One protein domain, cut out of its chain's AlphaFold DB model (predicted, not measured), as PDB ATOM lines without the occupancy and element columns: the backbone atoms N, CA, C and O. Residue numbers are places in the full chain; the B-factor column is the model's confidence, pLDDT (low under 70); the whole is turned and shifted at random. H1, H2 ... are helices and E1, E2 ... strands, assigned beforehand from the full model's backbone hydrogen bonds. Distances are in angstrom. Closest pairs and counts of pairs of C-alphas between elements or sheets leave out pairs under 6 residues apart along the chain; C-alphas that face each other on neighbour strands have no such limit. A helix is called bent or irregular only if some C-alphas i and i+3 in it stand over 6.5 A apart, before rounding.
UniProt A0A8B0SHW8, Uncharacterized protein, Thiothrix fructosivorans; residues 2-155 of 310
ATOM      1  N   SER A   2      53.013  33.670 -27.475       92.81
ATOM      2  CA  SER A   2      51.860  32.768 -27.415       92.81
ATOM      3  C   SER A   2      51.481  32.359 -25.992       92.81
ATOM      4  O   SER A   2      50.296  32.202 -25.733       92.81
ATOM      5  N   THR A   3      52.444  32.250 -25.067       96.00
ATOM      6  CA  THR A   3      52.199  31.851 -23.666       96.00
ATOM      7  C   THR A   3      52.525  32.979 -22.682       96.00
ATOM      8  O   THR A   3      53.275  33.904 -23.010       96.00
ATOM      9  N   TRP A   4      51.959  32.916 -21.474       95.62
ATOM     10  CA  TRP A   4      52.119  33.933 -20.427       95.62
ATOM     11  C   TRP A   4      53.587  34.221 -20.087       95.62
ATOM     12  O   TRP A   4      54.000  35.371 -19.951       95.62
ATOM     13  N   GLU A   5      54.411  33.178 -20.026       94.25
ATOM     14  CA  GLU A   5      55.813  33.258 -19.614       94.25
ATOM     15  C   GLU A   5      56.679  34.041 -20.607       94.25
ATOM     16  O   GLU A   5      57.763  34.492 -20.231       94.25
ATOM     17  N   GLN A   6      56.203  34.197 -21.849       92.62
ATOM     18  CA  GLN A   6      56.871  34.934 -22.923       92.62
ATOM     19  C   GLN A   6      56.587  36.439 -22.895       92.62
ATOM     20  O   GLN A   6      57.201  37.166 -23.679       92.62
ATOM     21  N   LEU A   7      55.657  36.916 -22.057       92.50
ATOM     22  CA  LEU A   7      55.407  38.349 -21.943       92.50
ATOM     23  C   LEU A   7      56.651  39.081 -21.403       92.50
ATOM     24  O   LEU A   7      57.375  38.531 -20.562       92.50
ATOM     25  N   PRO A   8      56.905  40.323 -21.858       93.31
ATOM     26  CA  PRO A   8      57.982  41.145 -21.328       93.31
ATOM     27  C   PRO A   8      57.833  41.336 -19.821       93.31
ATOM     28  O   PRO A   8      56.727  41.547 -19.325       93.31
ATOM     29  N   ARG A   9      58.953  41.290 -19.097       93.06
ATOM     30  CA  ARG A   9      58.986  41.421 -17.633       93.06
ATOM     31  C   ARG A   9      59.696  42.698 -17.228       93.06
ATOM     32  O   ARG A   9      60.681  43.097 -17.848       93.06
ATOM     33  N   VAL A  10      59.260  43.288 -16.117       95.38
ATOM     34  CA  VAL A  10      59.876  44.498 -15.544       95.38
ATOM     35  C   VAL A  10      61.371  44.311 -15.262       95.38
ATOM     36  O   VAL A  10      62.143  45.253 -15.394       95.38
ATOM     37  N   SER A  11      61.801  43.089 -14.937       94.56
ATOM     38  CA  SER A  11      63.203  42.758 -14.660       94.56
ATOM     39  C   SER A  11      64.109  42.715 -15.896       94.56
ATOM     40  O   SER A  11      65.321  42.569 -15.751       94.56
ATOM     41  N   GLN A  12      63.563  42.773 -17.115       93.25
ATOM     42  CA  GLN A  12      64.377  42.791 -18.329       93.25
ATOM     43  C   GLN A  12      65.094  44.136 -18.468       93.25
ATOM     44  O   GLN A  12      64.488  45.193 -18.319       93.25
ATOM     45  N   ALA A  13      66.379  44.095 -18.828       91.69
ATOM     46  CA  ALA A  13      67.196  45.299 -19.009       91.69
ATOM     47  C   ALA A  13      66.702  46.214 -20.149       91.69
ATOM     48  O   ALA A  13      67.043  47.393 -20.195       91.69
ATOM     49  N   THR A  14      65.920  45.677 -21.091       91.88
ATOM     50  CA  THR A  14      65.290  46.435 -22.174       91.88
ATOM     51  C   THR A  14      63.983  45.779 -22.606       91.88
ATOM     52  O   THR A  14      63.838  44.559 -22.548       91.88
ATOM     53  N   TRP A  15      63.055  46.605 -23.084       92.88
ATOM     54  CA  TRP A  15      61.782  46.203 -23.697       92.88
ATOM     55  C   TRP A  15      61.764  46.451 -25.212       92.88
ATOM     56  O   TRP A  15      60.764  46.209 -25.893       92.88
ATOM     57  N   ALA A  16      62.868  46.977 -25.750       88.75
ATOM     58  CA  ALA A  16      63.063  47.176 -27.175       88.75
ATOM     59  C   ALA A  16      63.503  45.871 -27.854       88.75
ATOM     60  O   ALA A  16      64.045  44.966 -27.227       88.75
ATOM     61  N   GLY A  17      63.307  45.786 -29.169       85.44
ATOM     62  CA  GLY A  17      63.706  44.610 -29.931       85.44
ATOM     63  C   GLY A  17      62.976  44.471 -31.258       85.44
ATOM     64  O   GLY A  17      62.321  45.395 -31.750       85.44
ATOM     65  N   LYS A  18      63.095  43.283 -31.845       84.06
ATOM     66  CA  LYS A  18      62.315  42.901 -33.022       84.06
ATOM     67  C   LYS A  18      60.868  42.619 -32.616       84.06
ATOM     68  O   LYS A  18      60.568  42.364 -31.449       84.06
ATOM     69  N   GLU A  19      59.972  42.685 -33.590       79.12
ATOM     70  CA  GLU A  19      58.593  42.230 -33.425       79.12
ATOM     71  C   GLU A  19      58.550  40.817 -32.821       79.12
ATOM     72  O   GLU A  19      59.413  39.987 -33.102       79.12
ATOM     73  N   GLY A  20      57.590  40.577 -31.928       76.38
ATOM     74  CA  GLY A  20      57.466  39.317 -31.191       76.38
ATOM     75  C   GLY A  20      58.346  39.194 -29.941       76.38
ATOM     76  O   GLY A  20      58.055  38.326 -29.124       76.38
ATOM     77  N   VAL A  21      59.354  40.062 -29.770       78.81
ATOM     78  CA  VAL A  21      60.242  40.109 -28.584       78.81
ATOM     79  C   VAL A  21      60.168  41.460 -27.858       78.81
ATOM     80  O   VAL A  21      60.381  41.525 -26.653       78.81
ATOM     81  N   ARG A  22      59.850  42.546 -28.578       85.69
ATOM     82  CA  ARG A  22      59.640  43.888 -28.005       85.69
ATOM     83  C   ARG A  22      58.253  44.055 -27.376       85.69
ATOM     84  O   ARG A  22      57.288  43.476 -27.870       85.69
ATOM     85  N   GLY A  23      58.143  44.945 -26.391       89.19
ATOM     86  CA  GLY A  23      56.873  45.374 -25.795       89.19
ATOM     87  C   GLY A  23      57.033  45.801 -24.338       89.19
ATOM     88  O   GLY A  23      57.851  45.235 -23.621       89.19
ATOM     89  N   ALA A  24      56.266  46.799 -23.896       93.00
ATOM     90  CA  ALA A  24      56.247  47.173 -22.482       93.00
ATOM     91  C   ALA A  24      55.597  46.051 -21.641       93.00
ATOM     92  O   ALA A  24      54.610  45.467 -22.095       93.00
ATOM     93  N   PRO A  25      56.108  45.756 -20.431       95.88
ATOM     94  CA  PRO A  25      55.464  44.835 -19.501       95.88
ATOM     95  C   PRO A  25      54.049  45.294 -19.140       95.88
ATOM     96  O   PRO A  25      53.788  46.496 -19.004       95.88
ATOM     97  N   LEU A  26      53.146  44.336 -18.937       97.50
ATOM     98  CA  LEU A  26      51.751  44.598 -18.579       97.50
ATOM     99  C   LEU A  26      51.642  45.434 -17.295       97.50
ATOM    100  O   LEU A  26      50.837  46.361 -17.202       97.50
ATOM    101  N   GLU A  27      52.505  45.158 -16.324       98.06
ATOM    102  CA  GLU A  27      52.562  45.857 -15.046       98.06
ATOM    103  C   GLU A  27      52.832  47.353 -15.236       98.06
ATOM    104  O   GLU A  27      52.231  48.190 -14.563       98.06
ATOM    105  N   VAL A  28      53.683  47.698 -16.206       98.06
ATOM    106  CA  VAL A  28      54.034  49.083 -16.545       98.06
ATOM    107  C   VAL A  28      52.872  49.771 -17.252       98.06
ATOM    108  O   VAL A  28      52.561  50.918 -16.934       98.06
ATOM    109  N   MET A  29      52.200  49.073 -18.173       97.81
ATOM    110  CA  MET A  29      51.012  49.591 -18.860       97.81
ATOM    111  C   MET A  29      49.901  49.941 -17.857       97.81
ATOM    112  O   MET A  29      49.369  51.051 -17.886       97.81
ATOM    113  N   VAL A  30      49.597  49.033 -16.919       98.69
ATOM    114  CA  VAL A  30      48.585  49.253 -15.870       98.69
ATOM    115  C   VAL A  30      49.008  50.361 -14.904       98.69
ATOM    116  O   VAL A  30      48.197  51.224 -14.563       98.69
ATOM    117  N   ALA A  31      50.276  50.384 -14.480       98.56
ATOM    118  CA  ALA A  31      50.788  51.436 -13.606       98.56
ATOM    119  C   ALA A  31      50.668  52.826 -14.252       98.56
ATOM    120  O   ALA A  31      50.272  53.780 -13.579       98.56
ATOM    121  N   LEU A  32      50.949  52.937 -15.555       97.81
ATOM    122  CA  LEU A  32      50.802  54.183 -16.302       97.81
ATOM    123  C   LEU A  32      49.338  54.635 -16.363       97.81
ATOM    124  O   LEU A  32      49.049  55.783 -16.025       97.81
ATOM    125  N   ALA A  33      48.417  53.738 -16.723       98.50
ATOM    126  CA  ALA A  33      46.982  54.031 -16.758       98.50
ATOM    127  C   ALA A  33      46.468  54.523 -15.395       98.50
ATOM    128  O   ALA A  33      45.841  55.578 -15.287       98.50
ATOM    129  N   ASN A  34      46.844  53.824 -14.320       98.75
ATOM    130  CA  ASN A  34      46.506  54.215 -12.954       98.75
ATOM    131  C   ASN A  34      47.098  55.575 -12.568       98.75
ATOM    132  O   ASN A  34      46.431  56.367 -11.899       98.75
ATOM    133  N   ARG A  35      48.344  55.859 -12.966       98.56
ATOM    134  CA  ARG A  35      49.027  57.122 -12.655       98.56
ATOM    135  C   ARG A  35      48.374  58.310 -13.352       98.56
ATOM    136  O   ARG A  35      48.257  59.365 -12.731       98.56
ATOM    137  N   LEU A  36      47.974  58.125 -14.607       97.38
ATOM    138  CA  LEU A  36      47.299  59.135 -15.423       97.38
ATOM    139  C   LEU A  36      45.801  59.231 -15.129       97.38
ATOM    140  O   LEU A  36      45.165  60.186 -15.563       97.38
ATOM    141  N   ASN A  37      45.253  58.269 -14.382       97.81
ATOM    142  CA  ASN A  37      43.819  58.131 -14.163       97.81
ATOM    143  C   ASN A  37      43.037  58.070 -15.487       97.81
ATOM    144  O   ASN A  37      42.007  58.724 -15.632       97.81
ATOM    145  N   ALA A  38      43.562  57.305 -16.444       97.06
ATOM    146  CA  ALA A  38      43.034  57.179 -17.795       97.06
ATOM    147  C   ALA A  38      42.709  55.716 -18.111       97.06
ATOM    148  O   ALA A  38      43.415  54.813 -17.657       97.06
ATOM    149  N   ASP A  39      41.659  55.495 -18.900       98.06
ATOM    150  CA  ASP A  39      41.320  54.170 -19.421       98.06
ATOM    151  C   ASP A  39      42.486  53.591 -20.240       98.06
ATOM    152  O   ASP A  39      43.275  54.325 -20.843       98.06
ATOM    153  N   ALA A  40      42.605  52.264 -20.257       98.00
ATOM    154  CA  ALA A  40      43.731  51.571 -20.877       98.00
ATOM    155  C   ALA A  40      43.282  50.722 -22.068       98.00
ATOM    156  O   ALA A  40      42.314  49.972 -21.957       98.00
ATOM    157  N   TRP A  41      44.020  50.802 -23.178       98.31
ATOM    158  CA  TRP A  41      43.832  49.948 -24.353       98.31
ATOM    159  C   TRP A  41      44.880  48.846 -24.395       98.31
ATOM    160  O   TRP A  41      46.084  49.109 -24.407       98.31
ATOM    161  N   PHE A  42      44.408  47.605 -24.427       98.06
ATOM    162  CA  PHE A  42      45.222  46.404 -24.456       98.06
ATOM    163  C   PHE A  42      44.990  45.664 -25.770       98.06
ATOM    164  O   PHE A  42      43.927  45.083 -25.994       98.06
ATOM    165  N   THR A  43      46.015  45.658 -26.621       96.38
ATOM    166  CA  THR A  43      46.053  44.833 -27.832       96.38
ATOM    167  C   THR A  43      46.785  43.528 -27.521       96.38
ATOM    168  O   THR A  43      47.964  43.530 -27.156       96.38
ATOM    169  N   LEU A  44      46.088  42.400 -27.640       97.00
ATOM    170  CA  LEU A  44      46.610  41.084 -27.276       97.00
ATOM    171  C   LEU A  44      47.440  40.485 -28.430       97.00
ATOM    172  O   LEU A  44      47.084  40.677 -29.595       97.00
ATOM    173  N   PRO A  45      48.522  39.726 -28.156       95.44
ATOM    174  CA  PRO A  45      49.312  39.075 -29.204       95.44
ATOM    175  C   PRO A  45      48.479  38.124 -30.081       95.44
ATOM    176  O   PRO A  45      47.684  37.341 -29.568       95.44
ATOM    177  N   HIS A  46      48.720  38.113 -31.397       95.69
ATOM    178  CA  HIS A  46      47.969  37.271 -32.344       95.69
ATOM    179  C   HIS A  46      48.045  35.765 -32.051       95.69
ATOM    180  O   HIS A  46      47.103  35.038 -32.319       95.69
ATOM    181  N   ALA A  47      49.153  35.276 -31.493       95.69
ATOM    182  CA  ALA A  47      49.320  33.856 -31.182       95.69
ATOM    183  C   ALA A  47      48.969  33.506 -29.725       95.69
ATOM    184  O   ALA A  47      49.269  32.398 -29.290       95.69
ATOM    185  N   ALA A  48      48.395  34.442 -28.958       97.00
ATOM    186  CA  ALA A  48      48.093  34.241 -27.546       97.00
ATOM    187  C   ALA A  48      47.103  33.088 -27.323       97.00
ATOM    188  O   ALA A  48      45.976  33.111 -27.833       97.00
ATOM    189  N   ASP A  49      47.514  32.110 -26.517       98.25
ATOM    190  CA  ASP A  49      46.645  31.038 -26.047       98.25
ATOM    191  C   ASP A  49      45.659  31.530 -24.970       98.25
ATOM    192  O   ASP A  49      45.750  32.646 -24.450       98.25
ATOM    193  N   ASP A  50      44.675  30.696 -24.639       98.75
ATOM    194  CA  ASP A  50      43.638  31.046 -23.662       98.75
ATOM    195  C   ASP A  50      44.188  31.247 -22.247       98.75
ATOM    196  O   ASP A  50      43.591  31.975 -21.452       98.75
ATOM    197  N   ASN A  51      45.308  30.604 -21.912       98.69
ATOM    198  CA  ASN A  51      45.944  30.753 -20.611       98.69
ATOM    199  C   ASN A  51      46.599  32.135 -20.484       98.69
ATOM    200  O   ASN A  51      46.355  32.827 -19.497       98.69
ATOM    201  N   LEU A  52      47.343  32.578 -21.503       98.31
ATOM    202  CA  LEU A  52      47.884  33.930 -21.600       98.31
ATOM    203  C   LEU A  52      46.749  34.946 -21.501       98.31
ATOM    204  O   LEU A  52      46.817  35.831 -20.654       98.31
ATOM    205  N   VAL A  53      45.695  34.811 -22.315       98.81
ATOM    206  CA  VAL A  53      44.572  35.766 -22.314       98.81
ATOM    207  C   VAL A  53      43.917  35.846 -20.931       98.81
ATOM    208  O   VAL A  53      43.651  36.945 -20.445       98.81
ATOM    209  N   ARG A  54      43.704  34.702 -20.267       98.81
ATOM    210  CA  ARG A  54      43.096  34.643 -18.931       98.81
ATOM    211  C   ARG A  54      43.979  35.275 -17.857       98.81
ATOM    212  O   ARG A  54      43.469  36.066 -17.070       98.81
ATOM    213  N   GLN A  55      45.275  34.969 -17.832       98.75
ATOM    214  CA  GLN A  55      46.210  35.565 -16.869       98.75
ATOM    215  C   GLN A  55      46.387  37.071 -17.100       98.75
ATOM    216  O   GLN A  55      46.424  37.844 -16.145       98.75
ATOM    217  N   TYR A  56      46.401  37.508 -18.362       98.62
ATOM    218  CA  TYR A  56      46.441  38.926 -18.721       98.62
ATOM    219  C   TYR A  56      45.206  39.662 -18.196       98.62
ATOM    220  O   TYR A  56      45.335  40.676 -17.509       98.62
ATOM    221  N   ALA A  57      44.010  39.133 -18.465       98.69
ATOM    222  CA  ALA A  57      42.762  39.701 -17.965       98.69
ATOM    223  C   ALA A  57      42.714  39.715 -16.426       98.69
ATOM    224  O   ALA A  57      42.265  40.698 -15.838       98.69
ATOM    225  N   ASP A  58      43.196  38.654 -15.769       98.69
ATOM    226  CA  ASP A  58      43.192  38.532 -14.308       98.69
ATOM    227  C   ASP A  58      44.102  39.583 -13.665       98.69
ATOM    228  O   ASP A  58      43.674  40.300 -12.756       98.69
ATOM    229  N   TYR A  59      45.302  39.772 -14.222       98.69
ATOM    230  CA  TYR A  59      46.204  40.832 -13.794       98.69
ATOM    231  C   TYR A  59      45.562  42.216 -13.955       98.69
ATOM    232  O   TYR A  59      45.560  43.006 -13.008       98.69
ATOM    233  N   VAL A  60      44.971  42.515 -15.119       98.62
ATOM    234  CA  VAL A  60      44.325  43.817 -15.367       98.62
ATOM    235  C   VAL A  60      43.148  44.038 -14.419       98.62
ATOM    236  O   VAL A  60      43.049  45.112 -13.829       98.62
ATOM    237  N   ARG A  61      42.289  43.036 -14.201       98.31
ATOM    238  CA  ARG A  61      41.151  43.134 -13.272       98.31
ATOM    239  C   ARG A  61      41.600  43.520 -11.864       98.31
ATOM    240  O   ARG A  61      40.962  44.374 -11.245       98.31
ATOM    241  N   GLN A  62      42.656  42.869 -11.372       98.31
ATOM    242  CA  GLN A  62      43.173  43.039 -10.013       98.31
ATOM    243  C   GLN A  62      43.903  44.374  -9.815       98.31
ATOM    244  O   GLN A  62      43.799  44.965  -8.742       98.31
ATOM    245  N   HIS A  63      44.622  44.856 -10.833       98.62
ATOM    246  CA  HIS A  63      45.570  45.963 -10.667       98.62
ATOM    247  C   HIS A  63      45.129  47.276 -11.324       98.62
ATOM    248  O   HIS A  63      45.580  48.341 -10.898       98.62
ATOM    249  N   LEU A  64      44.263  47.257 -12.342       98.56
ATOM    250  CA  LEU A  64      43.705  48.483 -12.918       98.56
ATOM    251  C   LEU A  64      42.667  49.069 -11.955       98.56
ATOM    252  O   LEU A  64      41.798  48.341 -11.465       98.56
ATOM    253  N   ARG A  65      42.719  50.384 -11.705       98.12
ATOM    254  CA  ARG A  65      41.790  51.067 -10.789       98.12
ATOM    255  C   ARG A  65      40.323  50.748 -11.136       98.12
ATOM    256  O   ARG A  65      39.973  50.786 -12.317       98.12
ATOM    257  N   PRO A  66      39.454  50.468 -10.143       95.75
ATOM    258  CA  PRO A  66      38.095  49.971 -10.387       95.75
ATOM    259  C   PRO A  66      37.199  50.857 -11.258       95.75
ATOM    260  O   PRO A  66      36.314  50.333 -11.927       95.75
ATOM    261  N   HIS A  67      37.411  52.176 -11.266       96.69
ATOM    262  CA  HIS A  67      36.622  53.110 -12.077       96.69
ATOM    263  C   HIS A  67      37.145  53.293 -13.508       96.69
ATOM    264  O   HIS A  67      36.471  53.932 -14.308       96.69
ATOM    265  N   LEU A  68      38.329  52.758 -13.825       98.12
ATOM    266  CA  LEU A  68      38.897  52.787 -15.172       98.12
ATOM    267  C   LEU A  68      38.415  51.582 -15.984       98.12
ATOM    268  O   LEU A  68      38.216  50.480 -15.445       98.12
ATOM    269  N   LYS A  69      38.280  51.798 -17.292       98.38
ATOM    270  CA  LYS A  69      37.906  50.787 -18.281       98.38
ATOM    271  C   LYS A  69      39.127  50.176 -18.964       98.38
ATOM    272  O   LYS A  69      40.150  50.832 -19.167       98.38
ATOM    273  N   ALA A  70      38.981  48.915 -19.358       98.56
ATOM    274  CA  ALA A  70      39.902  48.193 -20.219       98.56
ATOM    275  C   ALA A  70      39.294  48.065 -21.624       98.56
ATOM    276  O   ALA A  70      38.297  47.368 -21.813       98.56
ATOM    277  N   TYR A  71      39.904  48.729 -22.603       98.81
ATOM    278  CA  TYR A  71      39.652  48.497 -24.021       98.81
ATOM    279  C   TYR A  71      40.428  47.246 -24.430       98.81
ATOM    280  O   TYR A  71      41.642  47.180 -24.245       98.81
ATOM    281  N   VAL A  72      39.722  46.238 -24.929       98.69
ATOM    282  CA  VAL A  72      40.274  44.918 -25.242       98.69
ATOM    283  C   VAL A  72      40.174  44.700 -26.740       98.69
ATOM    284  O   VAL A  72      39.082  44.734 -27.305       98.69
ATOM    285  N   GLU A  73      41.312  44.433 -27.366       98.62
ATOM    286  CA  GLU A  73      41.420  44.178 -28.798       98.62
ATOM    287  C   GLU A  73      42.323  42.968 -29.032       98.62
ATOM    288  O   GLU A  73      43.446  42.889 -28.529       98.62
ATOM    289  N   TYR A  74      41.860  42.000 -29.815       98.50
ATOM    290  CA  TYR A  74      42.710  40.891 -30.227       98.50
ATOM    291  C   TYR A  74      43.539  41.296 -31.448       98.50
ATOM    292  O   TYR A  74      42.995  41.403 -32.529       98.50
ATOM    293  N   THR A  75      44.857  41.437 -31.302       96.62
ATOM    294  CA  THR A  75      45.824  41.764 -32.366       96.62
ATOM    295  C   THR A  75      45.610  43.081 -33.136       96.62
ATOM    296  O   THR A  75      44.545  43.676 -33.136       96.62
ATOM    297  N   ASN A  76      46.663  43.544 -33.816       95.25
ATOM    298  CA  ASN A  76      46.663  44.751 -34.649       95.25
ATOM    299  C   ASN A  76      46.391  44.430 -36.128       95.25
ATOM    300  O   ASN A  76      47.020  43.523 -36.657       95.25
ATOM    301  N   GLU A  77      45.557  45.194 -36.831       95.81
ATOM    302  CA  GLU A  77      45.424  45.162 -38.304       95.81
ATOM    303  C   GLU A  77      45.492  43.764 -38.960       95.81
ATOM    304  O   GLU A  77      46.332  43.485 -39.822       95.81
ATOM    305  N   ALA A  78      44.589  42.862 -38.572       96.75
ATOM    306  CA  ALA A  78      44.548  41.480 -39.067       96.75
ATOM    307  C   ALA A  78      44.304  41.334 -40.590       96.75
ATOM    308  O   ALA A  78      44.312  40.218 -41.109       96.75
ATOM    309  N   TRP A  79      44.083  42.442 -41.299       95.00
ATOM    310  CA  TRP A  79      43.899  42.538 -42.750       95.00
ATOM    311  C   TRP A  79      45.143  43.045 -43.495       95.00
ATOM    312  O   TRP A  79      45.210  42.914 -44.718       95.00
ATOM    313  N   ASN A  80      46.110  43.661 -42.807       94.94
ATOM    314  CA  ASN A  80      47.225  44.342 -43.460       94.94
ATOM    315  C   ASN A  80      48.390  43.363 -43.715       94.94
ATOM    316  O   ASN A  80      49.060  42.944 -42.769       94.94
ATOM    317  N   PRO A  81      48.689  43.021 -44.985       93.06
ATOM    318  CA  PRO A  81      49.701  42.021 -45.326       93.06
ATOM    319  C   PRO A  81      51.135  42.476 -45.027       93.06
ATOM    320  O   PRO A  81      52.059  41.687 -45.180       93.06
ATOM    321  N   ALA A  82      51.350  43.731 -44.624       90.31
ATOM    322  CA  ALA A  82      52.651  44.176 -44.140       90.31
ATOM    323  C   ALA A  82      53.012  43.570 -42.773       90.31
ATOM    324  O   ALA A  82      54.174  43.649 -42.368       90.31
ATOM    325  N   PHE A  83      52.048  42.978 -42.058       92.50
ATOM    326  CA  PHE A  83      52.253  42.497 -40.700       92.50
ATOM    327  C   PHE A  83      52.074  40.989 -40.536       92.50
ATOM    328  O   PHE A  83      51.204  40.359 -41.143       92.50
ATOM    329  N   THR A  84      52.870  40.407 -39.633       94.00
ATOM    330  CA  THR A  84      52.906  38.956 -39.395       94.00
ATOM    331  C   THR A  84      51.563  38.401 -38.928       94.00
ATOM    332  O   THR A  84      51.157  37.317 -39.347       94.00
ATOM    333  N   GLN A  85      50.815  39.166 -38.135       94.81
ATOM    334  CA  GLN A  85      49.511  38.749 -37.645       94.81
ATOM    335  C   GLN A  85      48.460  38.580 -38.745       94.81
ATOM    336  O   GLN A  85      47.625  37.693 -38.620       94.81
ATOM    337  N   ALA A  86      48.503  39.352 -39.837       96.75
ATOM    338  CA  ALA A  86      47.562  39.172 -40.946       96.75
ATOM    339  C   ALA A  86      47.828  37.863 -41.709       96.75
ATOM    340  O   ALA A  86      46.913  37.212 -42.218       96.75
ATOM    341  N   HIS A  87      49.093  37.434 -41.761       97.19
ATOM    342  CA  HIS A  87      49.451  36.111 -42.268       97.19
ATOM    343  C   HIS A  87      49.002  35.004 -41.313       97.19
ATOM    344  O   HIS A  87      48.452  33.999 -41.762       97.19
ATOM    345  N   TYR A  88      49.190  35.209 -40.008       97.56
ATOM    346  CA  TYR A  88      48.757  34.264 -38.985       97.56
ATOM    347  C   TYR A  88      47.242  34.034 -39.028       97.56
ATOM    348  O   TYR A  88      46.798  32.889 -39.107       97.56
ATOM    349  N   THR A  89      46.432  35.096 -39.044       98.25
ATOM    350  CA  THR A  89      44.967  34.962 -39.066       98.25
ATOM    351  C   THR A  89      44.488  34.243 -40.321       98.25
ATOM    352  O   THR A  89      43.657  33.342 -40.227       98.25
ATOM    353  N   LYS A  90      45.070  34.562 -41.483       98.44
ATOM    354  CA  LYS A  90      44.824  33.861 -42.750       98.44
ATOM    355  C   LYS A  90      45.140  32.370 -42.659       98.44
ATOM    356  O   LYS A  90      44.312  31.547 -43.041       98.44
ATOM    357  N   GLN A  91      46.314  32.018 -42.136       98.38
ATOM    358  CA  GLN A  91      46.713  30.623 -41.964       98.38
ATOM    359  C   GLN A  91      45.731  29.873 -41.056       98.38
ATOM    360  O   GLN A  91      45.257  28.799 -41.424       98.38
ATOM    361  N   MET A  92      45.389  30.446 -39.903       98.56
ATOM    362  CA  MET A  92      44.470  29.820 -38.953       98.56
ATOM    363  C   MET A  92      43.051  29.688 -39.513       98.56
ATOM    364  O   MET A  92      42.409  28.656 -39.325       98.56
ATOM    365  N   GLY A  93      42.572  30.693 -40.248       98.56
ATOM    366  CA  GLY A  93      41.271  30.648 -40.911       98.56
ATOM    367  C   GLY A  93      41.168  29.537 -41.950       98.56
ATOM    368  O   GLY A  93      40.167  28.822 -41.982       98.56
ATOM    369  N   LEU A  94      42.218  29.346 -42.756       98.62
ATOM    370  CA  LEU A  94      42.293  28.251 -43.727       98.62
ATOM    371  C   LEU A  94      42.365  26.884 -43.041       98.62
ATOM    372  O   LEU A  94      41.646  25.964 -43.425       98.62
ATOM    373  N   GLN A  95      43.188  26.751 -41.997       98.50
ATOM    374  CA  GLN A  95      43.292  25.512 -41.218       98.50
ATOM    375  C   GLN A  95      41.951  25.116 -40.587       98.50
ATOM    376  O   GLN A  95      41.610  23.935 -40.551       98.50
ATOM    377  N   GLN A  96      41.168  26.100 -40.138       98.44
ATOM    378  CA  GLN A  96      39.829  25.899 -39.575       98.44
ATOM    379  C   GLN A  96      38.718  25.846 -40.633       98.44
ATOM    380  O   GLN A  96      37.556  25.680 -40.270       98.44
ATOM    381  N   LYS A  97      39.053  25.958 -41.927       98.31
ATOM    382  CA  LYS A  97      38.104  25.920 -43.051       98.31
ATOM    383  C   LYS A  97      36.970  26.951 -42.925       98.31
ATOM    384  O   LYS A  97      35.826  26.659 -43.261       98.31
ATOM    385  N   LEU A  98      37.274  28.156 -42.431       98.12
ATOM    386  CA  LEU A  98      36.271  29.221 -42.241       98.12
ATOM    387  C   LEU A  98      35.825  29.871 -43.561       98.12
ATOM    388  O   LEU A  98      34.736  30.448 -43.646       98.12
ATOM    389  N   ASP A  99      36.680  29.798 -44.579       98.12
ATOM    390  CA  ASP A  99      36.405  30.185 -45.961       98.12
ATOM    391  C   ASP A  99      37.387  29.469 -46.903       98.12
ATOM    392  O   ASP A  99      38.431  28.979 -46.460       98.12
ATOM    393  N   THR A 100      37.060  29.421 -48.192       96.94
ATOM    394  CA  THR A 100      37.977  28.963 -49.243       96.94
ATOM    395  C   THR A 100      38.842  30.105 -49.782       96.94
ATOM    396  O   THR A 100      39.961  29.846 -50.226       96.94
ATOM    397  N   ASP A 101      38.376  31.358 -49.706       97.62
ATOM    398  CA  ASP A 101      39.172  32.546 -50.015       97.62
ATOM    399  C   ASP A 101      40.097  32.908 -48.831       97.62
ATOM    400  O   ASP A 101      39.616  33.145 -47.717       97.62
ATOM    401  N   PRO A 102      41.432  32.976 -49.020       97.12
ATOM    402  CA  PRO A 102      42.355  33.183 -47.905       97.12
ATOM    403  C   PRO A 102      42.166  34.504 -47.131       97.12
ATOM    404  O   PRO A 102      42.165  34.456 -45.898       97.12
ATOM    405  N   PRO A 103      42.029  35.688 -47.766       96.12
ATOM    406  CA  PRO A 103      41.658  36.910 -47.049       96.12
ATOM    407  C   PRO A 103      40.390  36.758 -46.199       96.12
ATOM    408  O   PRO A 103      40.429  37.063 -45.006       96.12
ATOM    409  N   GLN A 104      39.302  36.233 -46.771       97.38
ATOM    410  CA  GLN A 104      38.043  36.038 -46.044       97.38
ATOM    411  C   GLN A 104      38.194  35.071 -44.867       97.38
ATOM    412  O   GLN A 104      37.707  35.356 -43.771       97.38
ATOM    413  N   ALA A 105      38.927  33.972 -45.052       98.44
ATOM    414  CA  ALA A 105      39.236  33.035 -43.980       98.44
ATOM    415  C   ALA A 105      39.973  33.736 -42.824       98.44
ATOM    416  O   ALA A 105      39.645  33.521 -41.655       98.44
ATOM    417  N   GLY A 106      40.924  34.620 -43.148       98.38
ATOM    418  CA  GLY A 106      41.655  35.422 -42.169       98.38
ATOM    419  C   GLY A 106      40.778  36.403 -41.394       98.38
ATOM    420  O   GLY A 106      40.860  36.448 -40.166       98.38
ATOM    421  N   HIS A 107      39.897  37.138 -42.080       98.44
ATOM    422  CA  HIS A 107      38.947  38.052 -41.434       98.44
ATOM    423  C   HIS A 107      38.000  37.305 -40.486       98.44
ATOM    424  O   HIS A 107      37.824  37.707 -39.337       98.44
ATOM    425  N   LYS A 108      37.452  36.169 -40.929       98.62
ATOM    426  CA  LYS A 108      36.574  35.322 -40.110       98.62
ATOM    427  C   LYS A 108      37.287  34.763 -38.882       98.62
ATOM    428  O   LYS A 108      36.723  34.768 -37.790       98.62
ATOM    429  N   PHE A 109      38.538  34.324 -39.029       98.75
ATOM    430  CA  PHE A 109      39.329  33.874 -37.884       98.75
ATOM    431  C   PHE A 109      39.604  35.012 -36.897       98.75
ATOM    432  O   PHE A 109      39.475  34.810 -35.692       98.75
ATOM    433  N   TYR A 110      39.942  36.205 -37.395       98.81
ATOM    434  CA  TYR A 110      40.137  37.389 -36.561       98.81
ATOM    435  C   TYR A 110      38.896  37.698 -35.714       98.81
ATOM    436  O   TYR A 110      39.013  37.828 -34.494       98.81
ATOM    437  N   VAL A 111      37.708  37.721 -36.322       98.88
ATOM    438  CA  VAL A 111      36.444  37.929 -35.599       98.88
ATOM    439  C   VAL A 111      36.201  36.810 -34.589       98.88
ATOM    440  O   VAL A 111      36.022  37.085 -33.405       98.88
ATOM    441  N   LYS A 112      36.264  35.543 -35.021       98.81
ATOM    442  CA  LYS A 112      36.059  34.378 -34.147       98.81
ATOM    443  C   LYS A 112      36.952  34.443 -32.907       98.81
ATOM    444  O   LYS A 112      36.460  34.300 -31.790       98.81
ATOM    445  N   ARG A 113      38.250  34.690 -33.096       98.81
ATOM    446  CA  ARG A 113      39.210  34.741 -31.993       98.81
ATOM    447  C   ARG A 113      39.023  35.977 -31.111       98.81
ATOM    448  O   ARG A 113      39.185  35.869 -29.900       98.81
ATOM    449  N   SER A 114      38.613  37.113 -31.672       98.88
ATOM    450  CA  SER A 114      38.256  38.298 -30.880       98.88
ATOM    451  C   SER A 114      37.093  38.006 -29.929       98.88
ATOM    452  O   SER A 114      37.200  38.276 -28.737       98.88
ATOM    453  N   LEU A 115      36.027  37.359 -30.416       98.81
ATOM    454  CA  LEU A 115      34.875  36.982 -29.586       98.81
ATOM    455  C   LEU A 115      35.244  35.975 -28.480       98.81
ATOM    456  O   LEU A 115      34.731  36.058 -27.364       98.81
ATOM    457  N   GLU A 116      36.151  35.034 -28.757       98.81
ATOM    458  CA  GLU A 116      36.701  34.131 -27.735       98.81
ATOM    459  C   GLU A 116      37.484  34.896 -26.658       98.81
ATOM    460  O   GLU A 116      37.280  34.657 -25.468       98.81
ATOM    461  N   VAL A 117      38.337  35.846 -27.062       98.88
ATOM    462  CA  VAL A 117      39.086  36.714 -26.142       98.88
ATOM    463  C   VAL A 117      38.129  37.525 -25.270       98.88
ATOM    464  O   VAL A 117      38.289  37.530 -24.052       98.88
ATOM    465  N   PHE A 118      37.102  38.151 -25.851       98.75
ATOM    466  CA  PHE A 118      36.118  38.929 -25.094       98.75
ATOM    467  C   PHE A 118      35.396  38.076 -24.055       98.75
ATOM    468  O   PHE A 118      35.313  38.478 -22.896       98.75
ATOM    469  N   ARG A 119      34.987  36.856 -24.419       98.50
ATOM    470  CA  ARG A 119      34.359  35.916 -23.482       98.50
ATOM    471  C   ARG A 119      35.273  35.567 -22.305       98.50
ATOM    472  O   ARG A 119      34.802  35.488 -21.174       98.50
ATOM    473  N   ILE A 120      36.571  35.357 -22.543       98.75
ATOM    474  CA  ILE A 120      37.536  35.086 -21.461       98.75
ATOM    475  C   ILE A 120      37.644  36.297 -20.527       98.75
ATOM    476  O   ILE A 120      37.611  36.134 -19.308       98.75
ATOM    477  N   TRP A 121      37.741  37.508 -21.079       98.69
ATOM    478  CA  TRP A 121      37.799  38.734 -20.281       98.69
ATOM    479  C   TRP A 121      36.527  38.943 -19.453       98.69
ATOM    480  O   TRP A 121      36.625  39.238 -18.263       98.69
ATOM    481  N   GLU A 122      35.347  38.718 -20.030       98.00
ATOM    482  CA  GLU A 122      34.063  38.787 -19.322       98.00
ATOM    483  C   GLU A 122      33.986  37.783 -18.167       98.00
ATOM    484  O   GLU A 122      33.613  38.153 -17.054       98.00
ATOM    485  N   GLN A 123      34.400  36.531 -18.394       98.12
ATOM    486  CA  GLN A 123      34.456  35.502 -17.348       98.12
ATOM    487  C   GLN A 123      35.374  35.909 -16.193       98.12
ATOM    488  O   GLN A 123      35.037  35.702 -15.030       98.12
ATOM    489  N   VAL A 124      36.532  36.497 -16.502       98.50
ATOM    490  CA  VAL A 124      37.496  36.932 -15.488       98.50
ATOM    491  C   VAL A 124      36.984  38.144 -14.711       98.50
ATOM    492  O   VAL A 124      37.126  38.182 -13.489       98.50
ATOM    493  N   PHE A 125      36.388  39.130 -15.385       97.56
ATOM    494  CA  PHE A 125      35.867  40.343 -14.750       97.56
ATOM    495  C   PHE A 125      34.541  40.114 -14.010       97.56
ATOM    496  O   PHE A 125      34.188  40.910 -13.140       97.56
ATOM    497  N   GLY A 126      33.808  39.048 -14.340       94.12
ATOM    498  CA  GLY A 126      32.503  38.712 -13.766       94.12
ATOM    499  C   GLY A 126      31.346  39.589 -14.264       94.12
ATOM    500  O   GLY A 126      30.188  39.269 -14.014       94.12
ATOM    501  N   ASN A 127      31.635  40.690 -14.961       87.06
ATOM    502  CA  ASN A 127      30.687  41.516 -15.708       87.06
ATOM    503  C   ASN A 127      31.432  42.371 -16.751       87.06
ATOM    504  O   ASN A 127      32.656  42.501 -16.706       87.06
ATOM    505  N   ALA A 128      30.683  42.988 -17.665       87.50
ATOM    506  CA  ALA A 128      31.233  43.806 -18.745       87.50
ATOM    507  C   ALA A 128      31.371  45.305 -18.404       87.50
ATOM    508  O   ALA A 128      31.860  46.065 -19.231       87.50
ATOM    509  N   ASN A 129      31.001  45.769 -17.200       91.94
ATOM    510  CA  ASN A 129      30.896  47.213 -16.902       91.94
ATOM    511  C   ASN A 129      32.226  47.975 -17.038       91.94
ATOM    512  O   ASN A 129      32.237  49.189 -17.251       91.94
ATOM    513  N   ARG A 130      33.350  47.266 -16.885       96.38
ATOM    514  CA  ARG A 130      34.712  47.807 -17.005       96.38
ATOM    515  C   ARG A 130      35.396  47.435 -18.321       96.38
ATOM    516  O   ARG A 130      36.581  47.722 -18.470       96.38
ATOM    517  N   LEU A 131      34.697  46.785 -19.245       98.19
ATOM    518  CA  LEU A 131      35.249  46.333 -20.517       98.19
ATOM    519  C   LEU A 131      34.711  47.189 -21.663       98.19
ATOM    520  O   LEU A 131      33.558  47.611 -21.654       98.19
ATOM    521  N   VAL A 132      35.566  47.437 -22.650       98.69
ATOM    522  CA  VAL A 132      35.173  47.917 -23.976       98.69
ATOM    523  C   VAL A 132      35.762  46.941 -24.985       98.69
ATOM    524  O   VAL A 132      36.974  46.885 -25.172       98.69
ATOM    525  N   ARG A 133      34.914  46.123 -25.599       98.69
ATOM    526  CA  ARG A 133      35.295  45.100 -26.576       98.69
ATOM    527  C   ARG A 133      35.396  45.750 -27.946       98.69
ATOM    528  O   ARG A 133      34.412  46.315 -28.428       98.69
ATOM    529  N   VAL A 134      36.585  45.701 -28.541       98.88
ATOM    530  CA  VAL A 134      36.898  46.434 -29.769       98.88
ATOM    531  C   VAL A 134      37.230  45.476 -30.903       98.88
ATOM    532  O   VAL A 134      38.192  44.710 -30.819       98.88
ATOM    533  N   LEU A 135      36.464  45.561 -31.991       98.69
ATOM    534  CA  LEU A 135      36.927  45.117 -33.305       98.69
ATOM    535  C   LEU A 135      37.449  46.314 -34.084       98.69
ATOM    536  O   LEU A 135      36.923  47.415 -33.963       98.69
ATOM    537  N   SER A 136      38.447  46.082 -34.921       98.06
ATOM    538  CA  SER A 136      39.091  47.127 -35.705       98.06
ATOM    539  C   SER A 136      38.997  46.821 -37.192       98.06
ATOM    540  O   SER A 136      38.907  45.664 -37.602       98.06
ATOM    541  N   GLY A 137      39.036  47.867 -38.011       97.06
ATOM    542  CA  GLY A 137      39.005  47.774 -39.461       97.06
ATOM    543  C   GLY A 137      39.826  48.856 -40.152       97.06
ATOM    544  O   GLY A 137      40.513  49.679 -39.539       97.06
ATOM    545  N   TRP A 138      39.740  48.855 -41.479       95.56
ATOM    546  CA  TRP A 138      40.445  49.812 -42.319       95.56
ATOM    547  C   TRP A 138      39.504  50.928 -42.767       95.56
ATOM    548  O   TRP A 138      38.523  50.673 -43.465       95.56
ATOM    549  N   SER A 139      39.843  52.175 -42.431       95.75
ATOM    550  CA  SER A 139      39.047  53.377 -42.724       95.75
ATOM    551  C   SER A 139      38.551  53.442 -44.169       95.75
ATOM    552  O   SER A 139      37.379  53.720 -44.405       95.75
ATOM    553  N   ALA A 140      39.415  53.115 -45.133       95.38
ATOM    554  CA  ALA A 140      39.113  53.182 -46.562       95.38
ATOM    555  C   ALA A 140      38.348  51.956 -47.110       95.38
ATOM    556  O   ALA A 140      38.052  51.907 -48.304       95.38
ATOM    557  N   ASN A 141      38.036  50.957 -46.277       96.75
ATOM    558  CA  ASN A 141      37.409  49.703 -46.697       96.75
ATOM    559  C   ASN A 141      36.134  49.385 -45.881       96.75
ATOM    560  O   ASN A 141      36.152  48.540 -44.978       96.75
ATOM    561  N   PRO A 142      34.993  50.017 -46.215       95.88
ATOM    562  CA  PRO A 142      33.720  49.723 -45.558       95.88
ATOM    563  C   PRO A 142      33.244  48.286 -45.812       95.88
ATOM    564  O   PRO A 142      32.609  47.704 -44.944       95.88
ATOM    565  N   ARG A 143      33.610  47.661 -46.944       96.50
ATOM    566  CA  ARG A 143      33.238  46.260 -47.229       96.50
ATOM    567  C   ARG A 143      33.869  45.288 -46.238       96.50
ATOM    568  O   ARG A 143      33.189  44.394 -45.749       96.50
ATOM    569  N   LEU A 144      35.154  45.479 -45.924       97.31
ATOM    570  CA  LEU A 144      35.810  44.738 -44.846       97.31
ATOM    571  C   LEU A 144      35.067  44.950 -43.525       97.31
ATOM    572  O   LEU A 144      34.803  43.994 -42.814       97.31
ATOM    573  N   SER A 145      34.698  46.194 -43.227       98.44
ATOM    574  CA  SER A 145      34.032  46.546 -41.970       98.44
ATOM    575  C   SER A 145      32.682  45.828 -41.822       98.44
ATOM    576  O   SER A 145      32.422  45.248 -40.772       98.44
ATOM    577  N   THR A 146      31.888  45.740 -42.895       98.19
ATOM    578  CA  THR A 146      30.663  44.920 -42.958       98.19
ATOM    579  C   THR A 146      30.943  43.450 -42.642       98.19
ATOM    580  O   THR A 146      30.320  42.890 -41.748       98.19
ATOM    581  N   ILE A 147      31.933  42.837 -43.306       97.19
ATOM    582  CA  ILE A 147      32.297  41.426 -43.071       97.19
ATOM    583  C   ILE A 147      32.646  41.183 -41.598       97.19
ATOM    584  O   ILE A 147      32.238  40.173 -41.022       97.19
ATOM    585  N   LEU A 148      33.408  42.097 -40.994       98.62
ATOM    586  CA  LEU A 148      33.856  41.973 -39.609       98.62
ATOM    587  C   LEU A 148      32.713  42.112 -38.599       98.62
ATOM    588  O   LEU A 148      32.724  41.414 -37.590       98.62
ATOM    589  N   LEU A 149      31.747  42.994 -38.864       98.62
ATOM    590  CA  LEU A 149      30.605  43.245 -37.980       98.62
ATOM    591  C   LEU A 149      29.523  42.161 -38.092       98.62
ATOM    592  O   LEU A 149      28.897  41.822 -37.088       98.62
ATOM    593  N   GLU A 150      29.319  41.593 -39.283       98.25
ATOM    594  CA  GLU A 150      28.272  40.593 -39.538       98.25
ATOM    595  C   GLU A 150      28.675  39.171 -39.157       98.25
ATOM    596  O   GLU A 150      27.846  38.387 -38.695       98.25
ATOM    597  N   TYR A 151      29.938  38.797 -39.374       98.44
ATOM    598  CA  TYR A 151      30.348  37.415 -39.163       98.44
ATOM    599  C   TYR A 151      30.180  37.006 -37.692       98.44
ATOM    600  O   TYR A 151      30.690  37.667 -36.791       98.44
ATOM    601  N   ASN A 152      29.474  35.895 -37.449       98.00
ATOM    602  CA  ASN A 152      29.082  35.431 -36.111       98.00
ATOM    603  C   ASN A 152      28.355  36.500 -35.269       98.00
ATOM    604  O   ASN A 152      28.523  36.518 -34.051       98.00
ATOM    605  N   ASN A 153      27.583  37.384 -35.911       98.25
ATOM    606  CA  ASN A 153      26.860  38.482 -35.264       98.25
ATOM    607  C   ASN A 153      27.770  39.323 -34.354       98.25
ATOM    608  O   ASN A 153      27.374  39.734 -33.265       98.25
ATOM    609  N   ALA A 154      29.020  39.551 -34.768       98.62
ATOM    610  CA  ALA A 154      30.020  40.184 -33.915       98.62
ATOM    611  C   ALA A 154      29.585  41.556 -33.382       98.62
ATOM    612  O   ALA A 154      29.914  41.892 -32.246       98.62
ATOM    613  N   ALA A 155      28.809  42.311 -34.164       98.50
ATOM    614  CA  ALA A 155      28.207  43.573 -33.746       98.50
ATOM    615  C   ALA A 155      27.404  43.480 -32.432       98.50
ATOM    616  O   ALA A 155      27.437  44.415 -31.641       98.50
TER     617      ALA A 155
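Overview. This is residues 2 to 155 of the 310 residues of an uncharacterized protein of Thiothrix fructosivorans (UniProt A0A8B0SHW8). A small three-stranded sheet is covered on one face by two helices, H2 and the long H4, while the other face has no named helix over it. H1 packs at the edge strand E1, H3 crosses H4 near its beginning beyond the sheet, H5 packs on H4 and reaches E3, and an unnamed stretch, residues 2 to 25, makes a loop on the outside. The printed part has 154 residues, with five named helices and three named strands in the order H1 E1 H2 E2 H3 H4 E3 H5; the sheet runs E1 E2 E3, all parallel, and the class is mostly helix. It is compact, with a radius of gyration of the C-alphas of 15.9 A and spans of 45 by 35 by 30 A.

Along the chain. The printed part begins with residues 2 to 25, which hold no named element; C-alpha 2 is at (51.860, 32.768, -27.415). H1 is residues 26 to 36, E1 residues 40 to 44, and H2 residues 50 to 63, 19.9 A long. E2 is residues 70 to 74 and H3 residues 84 to 95, 16.6 A long. H4, residues 102 to 125, is 34.5 A long from C-alpha 102 at (42.355, 33.183, -47.905). E3, residues 131 to 136, is 15.7 A long. H5, residues 142 to 155, ends with C-alpha 155 at (28.207, 43.573, -33.746); it is irregular, C-alphas 152 and 155 being 8.5 A apart.

Arrangement. E1 and E2 are parallel neighbours, with N 42 and O 71 2.8 A apart, within hydrogen-bond range. E2 and E3 are parallel too, with N 134 and O 72 2.9 A apart, within hydrogen-bond range. Two strand-helix-strand units, parallel neighbour strands joined through helices, are E1, H2, E2 and E2, H3 H4, E3, both with right-handed crossovers. H2 and H4 are on the same face of the sheet, at heights of 10.5 A and 8.1 A over it, and run along the strands. The hub H4 touches H2 at a steep tilt of 44 degrees with residues 117 to 125 alone, the closest C-alphas being those of Ala 57 and Trp 121, 5.6 A apart. H4 touches H3, about perpendicular at 82 degrees, with residues 102 to 110 alone; the closest C-alphas, of Lys 90 and Gly 106, are 3.6 A apart. H4 touches H5 at a steep tilt of 45 degrees with residues 107 to 115 alone; the closest C-alphas, of Val 111 and Leu 148, are 6.3 A apart. H5 only grazes the sheet. H1 is on the sheet and only just touches H2, with 3 pairs of C-alphas within 8 A, the closest those of Val 30 and His 63, 6.9 A. H1 and H4 are apart. Every O i to N i+4 pair is within hydrogen-bond range in H1, H2, H3 and H4, but 6 of 10 in H5.

Size, cuts and confidence. The two C-alphas farthest apart, of Arg 35 and Thr 100, are 47.5 A apart. The printed part has no cut, and no link between named elements is long. The mean pLDDT of the printed part is 96.3, and no printed residue is under 70.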